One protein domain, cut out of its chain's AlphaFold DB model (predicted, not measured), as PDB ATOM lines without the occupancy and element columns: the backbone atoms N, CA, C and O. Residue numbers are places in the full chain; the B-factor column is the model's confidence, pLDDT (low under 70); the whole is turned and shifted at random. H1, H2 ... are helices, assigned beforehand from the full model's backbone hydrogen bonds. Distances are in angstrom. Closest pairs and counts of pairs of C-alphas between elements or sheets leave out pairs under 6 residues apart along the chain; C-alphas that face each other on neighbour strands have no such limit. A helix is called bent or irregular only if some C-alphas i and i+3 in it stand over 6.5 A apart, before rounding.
ATOM      1  N   THR A   7     -54.971   3.138  -8.997       88.81
ATOM      2  CA  THR A   7     -55.963   3.136 -10.084       88.81
ATOM      3  C   THR A   7     -55.602   2.163 -11.205       88.81
ATOM      4  O   THR A   7     -56.451   1.415 -11.680       88.81
ATOM      5  N   LEU A   8     -54.325   2.102 -11.596       87.81
ATOM      6  CA  LEU A   8     -53.876   1.198 -12.655       87.81
ATOM      7  C   LEU A   8     -53.944  -0.266 -12.201       87.81
ATOM      8  O   LEU A   8     -54.247  -1.151 -12.998       87.81
ATOM      9  N   VAL A   9     -53.666  -0.537 -10.924       89.69
ATOM     10  CA  VAL A   9     -53.755  -1.893 -10.365       89.69
ATOM     11  C   VAL A   9     -55.205  -2.377 -10.376       89.69
ATOM     12  O   VAL A   9     -55.459  -3.517 -10.767       89.69
ATOM     13  N   GLU A  10     -56.151  -1.512 -10.014       91.44
ATOM     14  CA  GLU A  10     -57.588  -1.805 -10.049       91.44
ATOM     15  C   GLU A  10     -58.091  -2.073 -11.479       91.44
ATOM     16  O   GLU A  10     -58.785  -3.064 -11.729       91.44
ATOM     17  N   GLU A  11     -57.684  -1.254 -12.452       90.81
ATOM     18  CA  GLU A  11     -58.023  -1.452 -13.870       90.81
ATOM     19  C   GLU A  11     -57.476  -2.777 -14.424       90.81
ATOM     20  O   GLU A  11     -58.165  -3.510 -15.141       90.81
ATOM     21  N   ILE A  12     -56.239  -3.132 -14.068       89.69
ATOM     22  CA  ILE A  12     -55.632  -4.406 -14.472       89.69
ATOM     23  C   ILE A  12     -56.368  -5.579 -13.815       89.69
ATOM     24  O   ILE A  12     -56.621  -6.582 -14.482       89.69
ATOM     25  N   ALA A  13     -56.736  -5.458 -12.537       90.81
ATOM     26  CA  ALA A  13     -57.412  -6.516 -11.788       90.81
ATOM     27  C   ALA A  13     -58.810  -6.847 -12.337       90.81
ATOM     28  O   ALA A  13     -59.259  -7.986 -12.226       90.81
ATOM     29  N   THR A  14     -59.487  -5.875 -12.950       93.81
ATOM     30  CA  THR A  14     -60.815  -6.059 -13.564       93.81
ATOM     31  C   THR A  14     -60.756  -6.609 -14.994       93.81
ATOM     32  O   THR A  14     -61.777  -7.031 -15.542       93.81
ATOM     33  N   THR A  15     -59.572  -6.644 -15.607       92.31
ATOM     34  CA  THR A  15     -59.389  -7.029 -17.009       92.31
ATOM     35  C   THR A  15     -59.057  -8.520 -17.157       92.31
ATOM     36  O   THR A  15     -58.409  -9.133 -16.312       92.31
ATOM     37  N   GLN A  16     -59.478  -9.132 -18.270       92.44
ATOM     38  CA  GLN A  16     -59.108 -10.514 -18.599       92.44
ATOM     39  C   GLN A  16     -57.600 -10.646 -18.892       92.44
ATOM     40  O   GLN A  16     -57.014  -9.754 -19.513       92.44
ATOM     41  N   PRO A  17     -56.959 -11.771 -18.523       89.94
ATOM     42  CA  PRO A  17     -55.539 -11.977 -18.779       89.94
ATOM     43  C   PRO A  17     -55.247 -11.982 -20.285       89.94
ATOM     44  O   PRO A  17     -55.861 -12.713 -21.062       89.94
ATOM     45  N   LEU A  18     -54.273 -11.170 -20.699       89.75
ATOM     46  CA  LEU A  18     -53.858 -11.037 -22.093       89.75
ATOM     47  C   LEU A  18     -52.537 -11.761 -22.345       89.75
ATOM     48  O   LEU A  18     -51.584 -11.647 -21.576       89.75
ATOM     49  N   SER A  19     -52.452 -12.459 -23.478       92.56
ATOM     50  CA  SER A  19     -51.187 -13.025 -23.941       92.56
ATOM     51  C   SER A  19     -50.335 -11.967 -24.647       92.56
ATOM     52  O   SER A  19     -50.845 -11.035 -25.276       92.56
ATOM     53  N   TYR A  20     -49.013 -12.153 -24.622       90.12
ATOM     54  CA  TYR A  20     -48.081 -11.299 -25.365       90.12
ATOM     55  C   TYR A  20     -48.443 -11.204 -26.859       90.12
ATOM     56  O   TYR A  20     -48.398 -10.129 -27.459       90.12
ATOM     57  N   TYR A  21     -48.865 -12.322 -27.457       92.38
ATOM     58  CA  TYR A  21     -49.293 -12.366 -28.852       92.38
ATOM     59  C   TYR A  21     -50.557 -11.545 -29.102       92.38
ATOM     60  O   TYR A  21     -50.621 -10.855 -30.117       92.38
ATOM     61  N   ALA A  22     -51.525 -11.553 -28.181       92.31
ATOM     62  CA  ALA A  22     -52.729 -10.732 -28.303       92.31
ATOM     63  C   ALA A  22     -52.377  -9.237 -28.384       92.31
ATOM     64  O   ALA A  22     -52.868  -8.532 -29.267       92.31
ATOM     65  N   ILE A  23     -51.454  -8.773 -27.534       90.38
ATOM     66  CA  ILE A  23     -50.940  -7.395 -27.562       90.38
ATOM     67  C   ILE A  23     -50.224  -7.120 -28.889       90.38
ATOM     68  O   ILE A  23     -50.520  -6.137 -29.572       90.38
ATOM     69  N   LYS A  24     -49.314  -8.016 -29.291       90.94
ATOM     70  CA  LYS A  24     -48.523  -7.877 -30.520       90.94
ATOM     71  C   LYS A  24     -49.407  -7.776 -31.767       90.94
ATOM     72  O   LYS A  24     -49.204  -6.881 -32.585       90.94
ATOM     73  N   PHE A  25     -50.391  -8.663 -31.911       92.44
ATOM     74  CA  PHE A  25     -51.301  -8.664 -33.058       92.44
ATOM     75  C   PHE A  25     -52.216  -7.445 -33.071       92.44
ATOM     76  O   PHE A  25     -52.455  -6.884 -34.141       92.44
ATOM     77  N   ARG A  26     -52.695  -7.000 -31.903       91.69
ATOM     78  CA  ARG A  26     -53.503  -5.783 -31.805       91.69
ATOM     79  C   ARG A  26     -52.716  -4.571 -32.298       91.69
ATOM     80  O   ARG A  26     -53.193  -3.878 -33.187       91.69
ATOM     81  N   LEU A  27     -51.497  -4.363 -31.800       91.38
ATOM     82  CA  LEU A  27     -50.625  -3.265 -32.241       91.38
ATOM     83  C   LEU A  27     -50.300  -3.344 -33.739       91.38
ATOM     84  O   LEU A  27     -50.339  -2.329 -34.432       91.38
ATOM     85  N   HIS A  28     -50.071  -4.553 -34.257       91.38
ATOM     86  CA  HIS A  28     -49.823  -4.767 -35.680       91.38
ATOM     87  C   HIS A  28     -51.015  -4.359 -36.560       91.38
ATOM     88  O   HIS A  28     -50.812  -3.771 -37.619       91.38
ATOM     89  N   ARG A  29     -52.262  -4.615 -36.130       93.12
ATOM     90  CA  ARG A  29     -53.466  -4.170 -36.863       93.12
ATOM     91  C   ARG A  29     -53.562  -2.648 -36.977       93.12
ATOM     92  O   ARG A  29     -54.073  -2.159 -37.973       93.12
ATOM     93  N   TYR A  30     -53.042  -1.917 -35.994       92.69
ATOM     94  CA  TYR A  30     -52.963  -0.454 -36.021       92.69
ATOM     95  C   TYR A  30     -51.712   0.076 -36.747       92.69
ATOM     96  O   TYR A  30     -51.467   1.277 -36.735       92.69
ATOM     97  N   GLY A  31     -50.888  -0.792 -37.351       91.81
ATOM     98  CA  GLY A  31     -49.643  -0.388 -38.016       91.81
ATOM     99  C   GLY A  31     -48.534   0.058 -37.053       91.81
ATOM    100  O   GLY A  31     -47.538   0.640 -37.484       91.81
ATOM    101  N   ILE A  32     -48.673  -0.213 -35.751       89.75
ATOM    102  CA  ILE A  32     -47.708   0.192 -34.726       89.75
ATOM    103  C   ILE A  32     -46.653  -0.904 -34.567       89.75
ATOM    104  O   ILE A  32     -46.955  -2.049 -34.212       89.75
ATOM    105  N   LYS A  33     -45.383  -0.554 -34.794       88.19
ATOM    106  CA  LYS A  33     -44.256  -1.467 -34.561       88.19
ATOM    107  C   LYS A  33     -44.110  -1.757 -33.066       88.19
ATOM    108  O   LYS A  33     -43.969  -0.849 -32.250       88.19
ATOM    109  N   VAL A  34     -44.082  -3.039 -32.713       84.62
ATOM    110  CA  VAL A  34     -43.998  -3.510 -31.323       84.62
ATOM    111  C   VAL A  34     -42.552  -3.419 -30.827       84.62
ATOM    112  O   VAL A  34     -41.804  -4.391 -30.871       84.62
ATOM    113  N   ARG A  35     -42.143  -2.228 -30.375       87.69
ATOM    114  CA  ARG A  35     -40.801  -1.933 -29.833       87.69
ATOM    115  C   ARG A  35     -40.833  -1.841 -28.300       87.69
ATOM    116  O   ARG A  35     -40.416  -0.850 -27.715       87.69
ATOM    117  N   ILE A  36     -41.357  -2.874 -27.630       86.56
ATOM    118  CA  ILE A  36     -41.569  -2.869 -26.164       86.56
ATOM    119  C   ILE A  36     -40.260  -2.650 -25.388       86.56
ATOM    120  O   ILE A  36     -40.258  -1.958 -24.372       86.56
ATOM    121  N   ASN A  37     -39.140  -3.180 -25.884       88.94
ATOM    122  CA  ASN A  37     -37.827  -2.960 -25.270       88.94
ATOM    123  C   ASN A  37     -37.468  -1.472 -25.206       88.94
ATOM    124  O   ASN A  37     -36.956  -0.999 -24.200       88.94
ATOM    125  N   GLU A  38     -37.822  -0.708 -26.231       90.81
ATOM    126  CA  GLU A  38     -37.527   0.720 -26.263       90.81
ATOM    127  C   GLU A  38     -38.453   1.527 -25.377       90.81
ATOM    128  O   GLU A  38     -38.039   2.553 -24.853       90.81
ATOM    129  N   LEU A  39     -39.684   1.059 -25.154       89.44
ATOM    130  CA  LEU A  39     -40.550   1.649 -24.136       89.44
ATOM    131  C   LEU A  39     -39.906   1.509 -22.750       89.44
ATOM    132  O   LEU A  39     -39.901   2.465 -21.976       89.44
ATOM    133  N   ARG A  40     -39.294   0.350 -22.466       90.12
ATOM    134  CA  ARG A  40     -38.539   0.120 -21.224       90.12
ATOM    135  C   ARG A  40     -37.311   1.037 -21.122       90.12
ATOM    136  O   ARG A  40     -37.073   1.614 -20.059       90.12
ATOM    137  N   ASP A  41     -36.559   1.209 -22.204       91.06
ATOM    138  CA  ASP A  41     -35.376   2.085 -22.221       91.06
ATOM    139  C   ASP A  41     -35.743   3.567 -22.117       91.06
ATOM    140  O   ASP A  41     -35.117   4.328 -21.372       91.06
ATOM    141  N   HIS A  42     -36.803   3.976 -22.811       91.38
ATOM    142  CA  HIS A  42     -37.355   5.316 -22.718       91.38
ATOM    143  C   HIS A  42     -37.799   5.617 -21.287       91.38
ATOM    144  O   HIS A  42     -37.426   6.650 -20.736       91.38
ATOM    145  N   PHE A  43     -38.522   4.692 -20.651       90.12
ATOM    146  CA  PHE A  43     -38.942   4.836 -19.262       90.12
ATOM    147  C   PHE A  43     -37.748   5.021 -18.313       90.12
ATOM    148  O   PHE A  43     -37.722   5.979 -17.542       90.12
ATOM    149  N   GLY A  44     -36.701   4.199 -18.436       90.81
ATOM    150  CA  GLY A  44     -35.470   4.379 -17.653       90.81
ATOM    151  C   GLY A  44     -34.790   5.730 -17.911       90.81
ATOM    152  O   GLY A  44     -34.345   6.400 -16.980       90.81
ATOM    153  N   THR A  45     -34.778   6.187 -19.163       91.69
ATOM    154  CA  THR A  45     -34.233   7.502 -19.535       91.69
ATOM    155  C   THR A  45     -35.014   8.647 -18.885       91.69
ATOM    156  O   THR A  45     -34.414   9.620 -18.429       91.69
ATOM    157  N   GLN A  46     -36.342   8.546 -18.806       89.94
ATOM    158  CA  GLN A  46     -37.178   9.555 -18.146       89.94
ATOM    159  C   GLN A  46     -36.946   9.588 -16.632       89.94
ATOM    160  O   GLN A  46     -36.771  10.669 -16.070       89.94
ATOM    161  N   LEU A  47     -36.847   8.424 -15.983       90.25
ATOM    162  CA  LEU A  47     -36.495   8.343 -14.561       90.25
ATOM    163  C   LEU A  47     -35.121   8.972 -14.291       90.25
ATOM    164  O   LEU A  47     -34.965   9.752 -13.350       90.25
ATOM    165  N   ARG A  48     -34.143   8.725 -15.171       91.69
ATOM    166  CA  ARG A  48     -32.808   9.327 -15.067       91.69
ATOM    167  C   ARG A  48     -32.848  10.852 -15.179       91.69
ATOM    168  O   ARG A  48     -32.166  11.530 -14.417       91.69
ATOM    169  N   LYS A  49     -33.672  11.402 -16.080       89.75
ATOM    170  CA  LYS A  49     -33.891  12.859 -16.201       89.75
ATOM    171  C   LYS A  49     -34.534  13.471 -14.955       89.75
ATOM    172  O   LYS A  49     -34.324  14.649 -14.693       89.75
ATOM    173  N   CYS A  50     -35.290  12.684 -14.192       88.00
ATOM    174  CA  CYS A  50     -35.881  13.102 -12.920       88.00
ATOM    175  C   CYS A  50     -34.916  12.963 -11.728       88.00
ATOM    176  O   CYS A  50     -35.316  13.205 -10.594       88.00
ATOM    177  N   GLY A  51     -33.654  12.583 -11.963       88.38
ATOM    178  CA  GLY A  51     -32.634  12.469 -10.916       88.38
ATOM    179  C   GLY A  51     -32.612  11.120 -10.193       88.38
ATOM    180  O   GLY A  51     -32.010  11.011  -9.128       88.38
ATOM    181  N   ILE A  52     -33.257  10.088 -10.742       90.31
ATOM    182  CA  ILE A  52     -33.164   8.720 -10.213       90.31
ATOM    183  C   ILE A  52     -31.855   8.093 -10.708       90.31
ATOM    184  O   ILE A  52     -31.505   8.205 -11.890       90.31
ATOM    185  N   ILE A  53     -31.108   7.463  -9.799       90.44
ATOM    186  CA  ILE A  53     -29.805   6.870 -10.126       90.44
ATOM    187  C   ILE A  53     -29.976   5.587 -10.946       90.44
ATOM    188  O   ILE A  53     -31.053   4.989 -10.996       90.44
ATOM    189  N   LYS A  54     -28.913   5.155 -11.631       89.00
ATOM    190  CA  LYS A  54     -28.984   4.008 -12.549       89.00
ATOM    191  C   LYS A  54     -29.344   2.720 -11.811       89.00
ATOM    192  O   LYS A  54     -30.121   1.926 -12.315       89.00
ATOM    193  N   GLU A  55     -28.803   2.559 -10.617       88.62
ATOM    194  CA  GLU A  55     -28.940   1.393  -9.755       88.62
ATOM    195  C   GLU A  55     -30.401   1.213  -9.327       88.62
ATOM    196  O   GLU A  55     -30.954   0.121  -9.435       88.62
ATOM    197  N   GLU A  56     -31.058   2.311  -8.938       89.00
ATOM    198  CA  GLU A  56     -32.492   2.375  -8.619       89.00
ATOM    199  C   GLU A  56     -33.365   2.018  -9.827       89.00
ATOM    200  O   GLU A  56     -34.334   1.270  -9.695       89.00
ATOM    201  N   ILE A  57     -33.009   2.520 -11.013       90.12
ATOM    202  CA  ILE A  57     -33.729   2.227 -12.260       90.12
ATOM    203  C   ILE A  57     -33.572   0.756 -12.645       90.12
ATOM    204  O   ILE A  57     -34.554   0.108 -13.007       90.12
ATOM    205  N   ASP A  58     -32.352   0.228 -12.571       89.56
ATOM    206  CA  ASP A  58     -32.058  -1.161 -12.906       89.56
ATOM    207  C   ASP A  58     -32.797  -2.104 -11.948       89.56
ATOM    208  O   ASP A  58     -33.471  -3.024 -12.414       89.56
ATOM    209  N   LEU A  59     -32.804  -1.808 -10.643       87.94
ATOM    210  CA  LEU A  59     -33.598  -2.543  -9.656       87.94
ATOM    211  C   LEU A  59     -35.089  -2.545 -10.002       87.94
ATOM    212  O   LEU A  59     -35.722  -3.601 -10.011       87.94
ATOM    213  N   LEU A  60     -35.648  -1.376 -10.315       88.25
ATOM    214  CA  LEU A  60     -37.066  -1.241 -10.633       88.25
ATOM    215  C   LEU A  60     -37.458  -2.010 -11.901       88.25
ATOM    216  O   LEU A  60     -38.551  -2.563 -11.988       88.25
ATOM    217  N   GLN A  61     -36.566  -2.069 -12.888       89.00
ATOM    218  CA  GLN A  61     -36.795  -2.813 -14.125       89.00
ATOM    219  C   GLN A  61     -36.464  -4.309 -14.011       89.00
ATOM    220  O   GLN A  61     -36.590  -5.032 -15.005       89.00
ATOM    221  N   GLY A  62     -36.027  -4.781 -12.838       86.88
ATOM    222  CA  GLY A  62     -35.583  -6.160 -12.625       86.88
ATOM    223  C   GLY A  62     -34.280  -6.504 -13.356       86.88
ATOM    224  O   GLY A  62     -34.033  -7.668 -13.669       86.88
ATOM    225  N   ARG A  63     -33.454  -5.504 -13.678       86.19
ATOM    226  CA  ARG A  63     -32.115  -5.684 -14.248       86.19
ATOM    227  C   ARG A  63     -31.132  -5.956 -13.114       86.19
ATOM    228  O   ARG A  63     -31.128  -5.258 -12.107       86.19
ATOM    229  N   ILE A  64     -30.276  -6.959 -13.291       81.31
ATOM    230  CA  ILE A  64     -29.243  -7.304 -12.310       81.31
ATOM    231  C   ILE A  64     -27.922  -6.682 -12.776       81.31
ATOM    232  O   ILE A  64     -27.326  -7.191 -13.731       81.31
ATOM    233  N   PRO A  65     -27.440  -5.604 -12.138       79.38
ATOM    234  CA  PRO A  65     -26.167  -5.006 -12.509       79.38
ATOM    235  C   PRO A  65     -24.993  -5.949 -12.201       79.38
ATOM    236  O   PRO A  65     -25.079  -6.862 -11.373       79.38
ATOM    237  N   GLN A  66     -23.880  -5.766 -12.912       80.50
ATOM    238  CA  GLN A  66     -22.682  -6.601 -12.745       80.50
ATOM    239  C   GLN A  66     -21.839  -6.205 -11.524       80.50
ATOM    240  O   GLN A  66     -21.082  -7.030 -11.024       80.50
ATOM    241  N   GLU A  67     -22.010  -4.988 -11.010       86.00
ATOM    242  CA  GLU A  67     -21.226  -4.457  -9.894       86.00
ATOM    243  C   GLU A  67     -21.424  -5.254  -8.599       86.00
ATOM    244  O   GLU A  67     -22.545  -5.450  -8.115       86.00
ATOM    245  N   ILE A  68     -20.306  -5.659  -7.992       82.12
ATOM    246  CA  ILE A  68     -20.278  -6.426  -6.738       82.12
ATOM    247  C   ILE A  68     -20.903  -5.615  -5.598       82.12
ATOM    248  O   ILE A  68     -21.628  -6.186  -4.780       82.12
ATOM    249  N   PHE A  69     -20.680  -4.294  -5.572       83.75
ATOM    250  CA  PHE A  69     -21.265  -3.401  -4.571       83.75
ATOM    251  C   PHE A  69     -22.793  -3.485  -4.560       83.75
ATOM    252  O   PHE A  69     -23.404  -3.688  -3.512       83.75
ATOM    253  N   ILE A  70     -23.405  -3.400  -5.743       83.25
ATOM    254  CA  ILE A  70     -24.862  -3.385  -5.874       83.25
ATOM    255  C   ILE A  70     -25.461  -4.728  -5.450       83.25
ATOM    256  O   ILE A  70     -26.507  -4.772  -4.813       83.25
ATOM    257  N   ARG A  71     -24.771  -5.827  -5.763       77.75
ATOM    258  CA  ARG A  71     -25.231  -7.181  -5.433       77.75
ATOM    259  C   ARG A  71     -25.187  -7.503  -3.941       77.75
ATOM    260  O   ARG A  71     -26.033  -8.262  -3.484       77.75
ATOM    261  N   HIS A  72     -24.203  -6.979  -3.210       80.62
ATOM    262  CA  HIS A  72     -23.922  -7.435  -1.842       80.62
ATOM    263  C   HIS A  72     -24.140  -6.372  -0.761       80.62
ATOM    264  O   HIS A  72     -24.368  -6.731   0.390       80.62
ATOM    265  N   TYR A  73     -24.066  -5.083  -1.098       83.19
ATOM    266  CA  TYR A  73     -24.025  -4.002  -0.105       83.19
ATOM    267  C   TYR A  73     -25.120  -2.959  -0.285       83.19
ATOM    268  O   TYR A  73     -25.407  -2.190   0.634       83.19
ATOM    269  N   TRP A  74     -25.729  -2.895  -1.464       82.94
ATOM    270  CA  TRP A  74     -26.706  -1.867  -1.758       82.94
ATOM    271  C   TRP A  74     -28.102  -2.275  -1.281       82.94
ATOM    272  O   TRP A  74     -28.776  -3.103  -1.887       82.94
ATOM    273  N   SER A  75     -28.533  -1.644  -0.190       81.06
ATOM    274  CA  SER A  75     -29.856  -1.819   0.414       81.06
ATOM    275  C   SER A  75     -30.650  -0.513   0.310       81.06
ATOM    276  O   SER A  75     -30.632   0.293   1.246       81.06
ATOM    277  N   PRO A  76     -31.320  -0.245  -0.826       81.94
ATOM    278  CA  PRO A  76     -32.092   0.977  -0.988       81.94
ATOM    279  C   PRO A  76     -33.334   0.970  -0.092       81.94
ATOM    280  O   PRO A  76     -33.992  -0.055   0.106       81.94
ATOM    281  N   ARG A  77     -33.711   2.147   0.418       87.12
ATOM    282  CA  ARG A  77     -34.982   2.335   1.130       87.12
ATOM    283  C   ARG A  77     -36.134   2.343   0.125       87.12
ATOM    284  O   ARG A  77     -36.483   3.380  -0.432       87.12
ATOM    285  N   LEU A  78     -36.737   1.173  -0.089       84.44
ATOM    286  CA  LEU A  78     -37.768   0.959  -1.112       84.44
ATOM    287  C   LEU A  78     -38.977   1.898  -0.984       84.44
ATOM    288  O   LEU A  78     -39.501   2.344  -1.998       84.44
ATOM    289  N   ALA A  79     -39.406   2.225   0.237       85.19
ATOM    290  CA  ALA A  79     -40.539   3.129   0.453       85.19
ATOM    291  C   ALA A  79     -40.261   4.552  -0.069       85.19
ATOM    292  O   ALA A  79     -41.084   5.141  -0.763       85.19
ATOM    293  N   GLU A  80     -39.071   5.082   0.218       86.81
ATOM    294  CA  GLU A  80     -38.651   6.413  -0.229       86.81
ATOM    295  C   GLU A  80     -38.444   6.453  -1.748       86.81
ATOM    296  O   GLU A  80     -38.892   7.382  -2.422       86.81
ATOM    297  N   LEU A  81     -37.820   5.404  -2.291       87.12
ATOM    298  CA  LEU A  81     -37.658   5.224  -3.728       87.12
ATOM    299  C   LEU A  81     -39.021   5.216  -4.437       87.12
ATOM    300  O   LEU A  81     -39.201   5.929  -5.423       87.12
ATOM    301  N   GLY A  82     -39.996   4.478  -3.902       87.94
ATOM    302  CA  GLY A  82     -41.344   4.416  -4.459       87.94
ATOM    303  C   GLY A  82     -42.021   5.776  -4.559       87.94
ATOM    304  O   GLY A  82     -42.517   6.133  -5.627       87.94
ATOM    305  N   ASN A  83     -41.949   6.578  -3.495       88.00
ATOM    306  CA  ASN A  83     -42.492   7.937  -3.501       88.00
ATOM    307  C   ASN A  83     -41.830   8.809  -4.578       88.00
ATOM    308  O   ASN A  83     -42.519   9.503  -5.325       88.00
ATOM    309  N   ARG A  84     -40.499   8.741  -4.711       88.62
ATOM    310  CA  ARG A  84     -39.750   9.484  -5.741       88.62
ATOM    311  C   ARG A  84     -40.168   9.086  -7.159       88.62
ATOM    312  O   ARG A  84     -40.306   9.955  -8.017       88.62
ATOM    313  N   ILE A  85     -40.394   7.795  -7.402       88.94
ATOM    314  CA  ILE A  85     -40.836   7.284  -8.707       88.94
ATOM    315  C   ILE A  85     -42.248   7.761  -9.038       88.94
ATOM    316  O   ILE A  85     -42.469   8.236 -10.149       88.94
ATOM    317  N   LEU A  86     -43.187   7.677  -8.092       88.56
ATOM    318  CA  LEU A  86     -44.567   8.127  -8.299       88.56
ATOM    319  C   LEU A  86     -44.625   9.630  -8.603       88.56
ATOM    320  O   LEU A  86     -45.305  10.052  -9.535       88.56
ATOM    321  N   ILE A  87     -43.838  10.438  -7.886       87.94
ATOM    322  CA  ILE A  87     -43.694  11.871  -8.183       87.94
ATOM    323  C   ILE A  87     -43.139  12.073  -9.601       87.94
ATOM    324  O   ILE A  87     -43.663  12.891 -10.356       87.94
ATOM    325  N   ALA A  88     -42.104  11.323  -9.989       87.94
ATOM    326  CA  ALA A  88     -41.512  11.419 -11.322       87.94
ATOM    327  C   ALA A  88     -42.497  11.030 -12.443       87.94
ATOM    328  O   ALA A  88     -42.510  11.685 -13.487       87.94
ATOM    329  N   GLN A  89     -43.332  10.008 -12.225       86.75
ATOM    330  CA  GLN A  89     -44.389   9.594 -13.156       86.75
ATOM    331  C   GLN A  89     -45.438  10.698 -13.325       86.75
ATOM    332  O   GLN A  89     -45.640  11.167 -14.442       86.75
ATOM    333  N   ASN A  90     -45.986  11.220 -12.224       86.69
ATOM    334  CA  ASN A  90     -46.977  12.301 -12.266       86.69
ATOM    335  C   ASN A  90     -46.449  13.548 -12.995       86.69
ATOM    336  O   ASN A  90     -47.142  14.156 -13.813       86.69
ATOM    337  N   LEU A  91     -45.187  13.920 -12.743       86.38
ATOM    338  CA  LEU A  91     -44.534  15.032 -13.439       86.38
ATOM    339  C   LEU A  91     -44.406  14.789 -14.946       86.38
ATOM    340  O   LEU A  91     -44.470  15.738 -15.730       86.38
ATOM    341  N   TYR A  92     -44.167  13.545 -15.355       85.00
ATOM    342  CA  TYR A  92     -44.087  13.171 -16.760       85.00
ATOM    343  C   TYR A  92     -45.463  13.218 -17.435       85.00
ATOM    344  O   TYR A  92     -45.576  13.797 -18.516       85.00
ATOM    345  N   ASP A  93     -46.506  12.723 -16.774       84.00
ATOM    346  CA  ASP A  93     -47.875  12.742 -17.299       84.00
ATOM    347  C   ASP A  93     -48.369  14.181 -17.502       84.00
ATOM    348  O   ASP A  93     -48.807  14.547 -18.594       84.00
ATOM    349  N   THR A  94     -48.126  15.065 -16.527       85.69
ATOM    350  CA  THR A  94     -48.418  16.503 -16.670       85.69
ATOM    351  C   THR A  94     -47.648  17.145 -17.838       85.69
ATOM    352  O   THR A  94     -48.149  18.054 -18.505       85.69
ATOM    353  N   LYS A  95     -46.403  16.718 -18.105       83.75
ATOM    354  CA  LYS A  95     -45.627  17.218 -19.257       83.75
ATOM    355  C   LYS A  95     -46.222  16.746 -20.584       83.75
ATOM    356  O   LYS A  95     -46.230  17.524 -21.539       83.75
ATOM    357  N   LEU A  96     -46.711  15.509 -20.656       81.00
ATOM    358  CA  LEU A  96     -47.366  14.977 -21.851       81.00
ATOM    359  C   LEU A  96     -48.657  15.731 -22.169       81.00
ATOM    360  O   LEU A  96     -48.836  16.153 -23.310       81.00
ATOM    361  N   GLU A  97     -49.509  15.964 -21.171       82.19
ATOM    362  CA  GLU A  97     -50.753  16.729 -21.331       82.19
ATOM    363  C   GLU A  97     -50.484  18.127 -21.893       82.19
ATOM    364  O   GLU A  97     -51.065  18.526 -22.901       82.19
ATOM    365  N   LYS A  98     -49.511  18.841 -21.315       77.44
ATOM    366  CA  LYS A  98     -49.094  20.167 -21.796       77.44
ATOM    367  C   LYS A  98     -48.545  20.142 -23.221       77.44
ATOM    368  O   LYS A  98     -48.756  21.091 -23.964       77.44
ATOM    369  N   THR A  99     -47.848  19.077 -23.611       80.69
ATOM    370  CA  THR A  99     -47.292  18.938 -24.968       80.69
ATOM    371  C   THR A  99     -48.386  18.645 -25.999       80.69
ATOM    372  O   THR A  99     -48.297  19.101 -27.137       80.69
ATOM    373  N   ASN A 100     -49.424  17.906 -25.606       69.00
ATOM    374  CA  ASN A 100     -50.549  17.559 -26.473       69.00
ATOM    375  C   ASN A 100     -51.557  18.706 -26.643       69.00
ATOM    376  O   ASN A 100     -52.237  18.741 -27.656       69.00
ATOM    377  N   LEU A 101     -51.618  19.657 -25.704       56.28
ATOM    378  CA  LEU A 101     -52.442  20.875 -25.800       56.28
ATOM    379  C   LEU A 101     -51.866  21.951 -26.742       56.28
ATOM    380  O   LEU A 101     -52.537  22.938 -27.026       56.28
ATOM    381  N   VAL A 102     -50.618  21.793 -27.194       53.78
ATOM    382  CA  VAL A 102     -49.921  22.738 -28.094       53.78
ATOM    383  C   VAL A 102     -49.983  22.275 -29.563       53.78
ATOM    384  O   VAL A 102     -49.480  22.960 -30.452       53.78
TER     385      VAL A 102
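This is residues 7 to 102 of the 103 residues of an uncharacterized protein of miscellaneous Crenarchaeota group-6 archaeon AD8-1 (UniProt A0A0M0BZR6). This is a loose, open chain of six helices with no single packed core: the long helix H6 runs crosswise to H3, and the last part of H3 meets H6 near its middle, roughly like the stem of a T. H4 folds back on the last part of H3, H5 sits far out at one end of the longest axis on a loop that leads back to the start of H6, and H1 and H2 trail away from the start of H3 on the other side, with residues 7 to 22 and residues 93 to 102 sticking out free. The printed part has 96 residues with six named helices, in the order H1 H2 H3 H4 H5 H6, and no named strand; the class is all helix. The whole is loose, with a radius of gyration of the C-alphas of 16.6 A and spans of 47 by 34 by 27 A.

The longest helix is H6, residues 78 to 100, and the one helix that it touches is H3, residues 36 to 49. H3 and H6 only just touch, with 3 pairs of C-alphas within 8 A; the closest C-alphas are those of Leu 47 and Ala 88, 6.7 A apart. H3 touches H6 with residues 46 to 47 alone, and H6 touches H3 with residues 85 to 92 alone. The lines of H3 and H6 are about perpendicular, at 78 degrees. H4, residues 54 to 60, touches H3, where H3 takes part with residues 44 to 48 alone; the closest C-alphas are those of Gly 44 and Ile 57, 6.1 A apart. H3 and H4 run opposite ways at a steep tilt of 51 degrees. H4 and H6 are close but not clearly touching, their closest C-alphas being those of Glu 56 and Leu 81, 7.7 A apart; their lines are about perpendicular, at 85 degrees. H5, residues 68 to 72, touches no helix; it is close to H4 but not clearly touching, with the closest C-alphas, of Glu 55 and Ile 70, 7.4 A apart. H2, residues 20 to 29, is apart from H3, the next helix in the chain, and it touches no helix. H1, residues 7 to 14, touches no helix either, and it is apart from H2, H3 and H6, among others. In H1, H2, H3, H4, H5 and H6 every O i to N i+4 pair is within hydrogen-bond range, and no helix is bent.

H6 is 32.9 A long from C-alpha 78 at (-37.768, 0.959, -1.112) to C-alpha 100 at (-50.549, 17.559, -26.473). H3, residues 36 to 49, measures 20.1 A from first to last C-alpha and H2, residues 20 to 29, 14.6 A. H1, residues 7 to 14, begins at C-alpha 7 at (-55.963, 3.136, -10.084) and is 11.0 A long. H4, residues 54 to 60, measures 9.8 A, and H5, residues 68 to 72, 6.2 A.

The two C-alphas farthest apart are those of His 72 and Val 102, at 47.7 A, and the first and last printed C-alphas, those of Thr 7 and Val 102, are 27.3 A apart. The printed part has no cut. The links H1 to H2, H3 to H4 and H5 to H6 are tight, those from H2 to H3 and from H4 to H5 are short, and no link is long. The mean pLDDT of the printed part is 86.9; residues 100 to 102 are under 70.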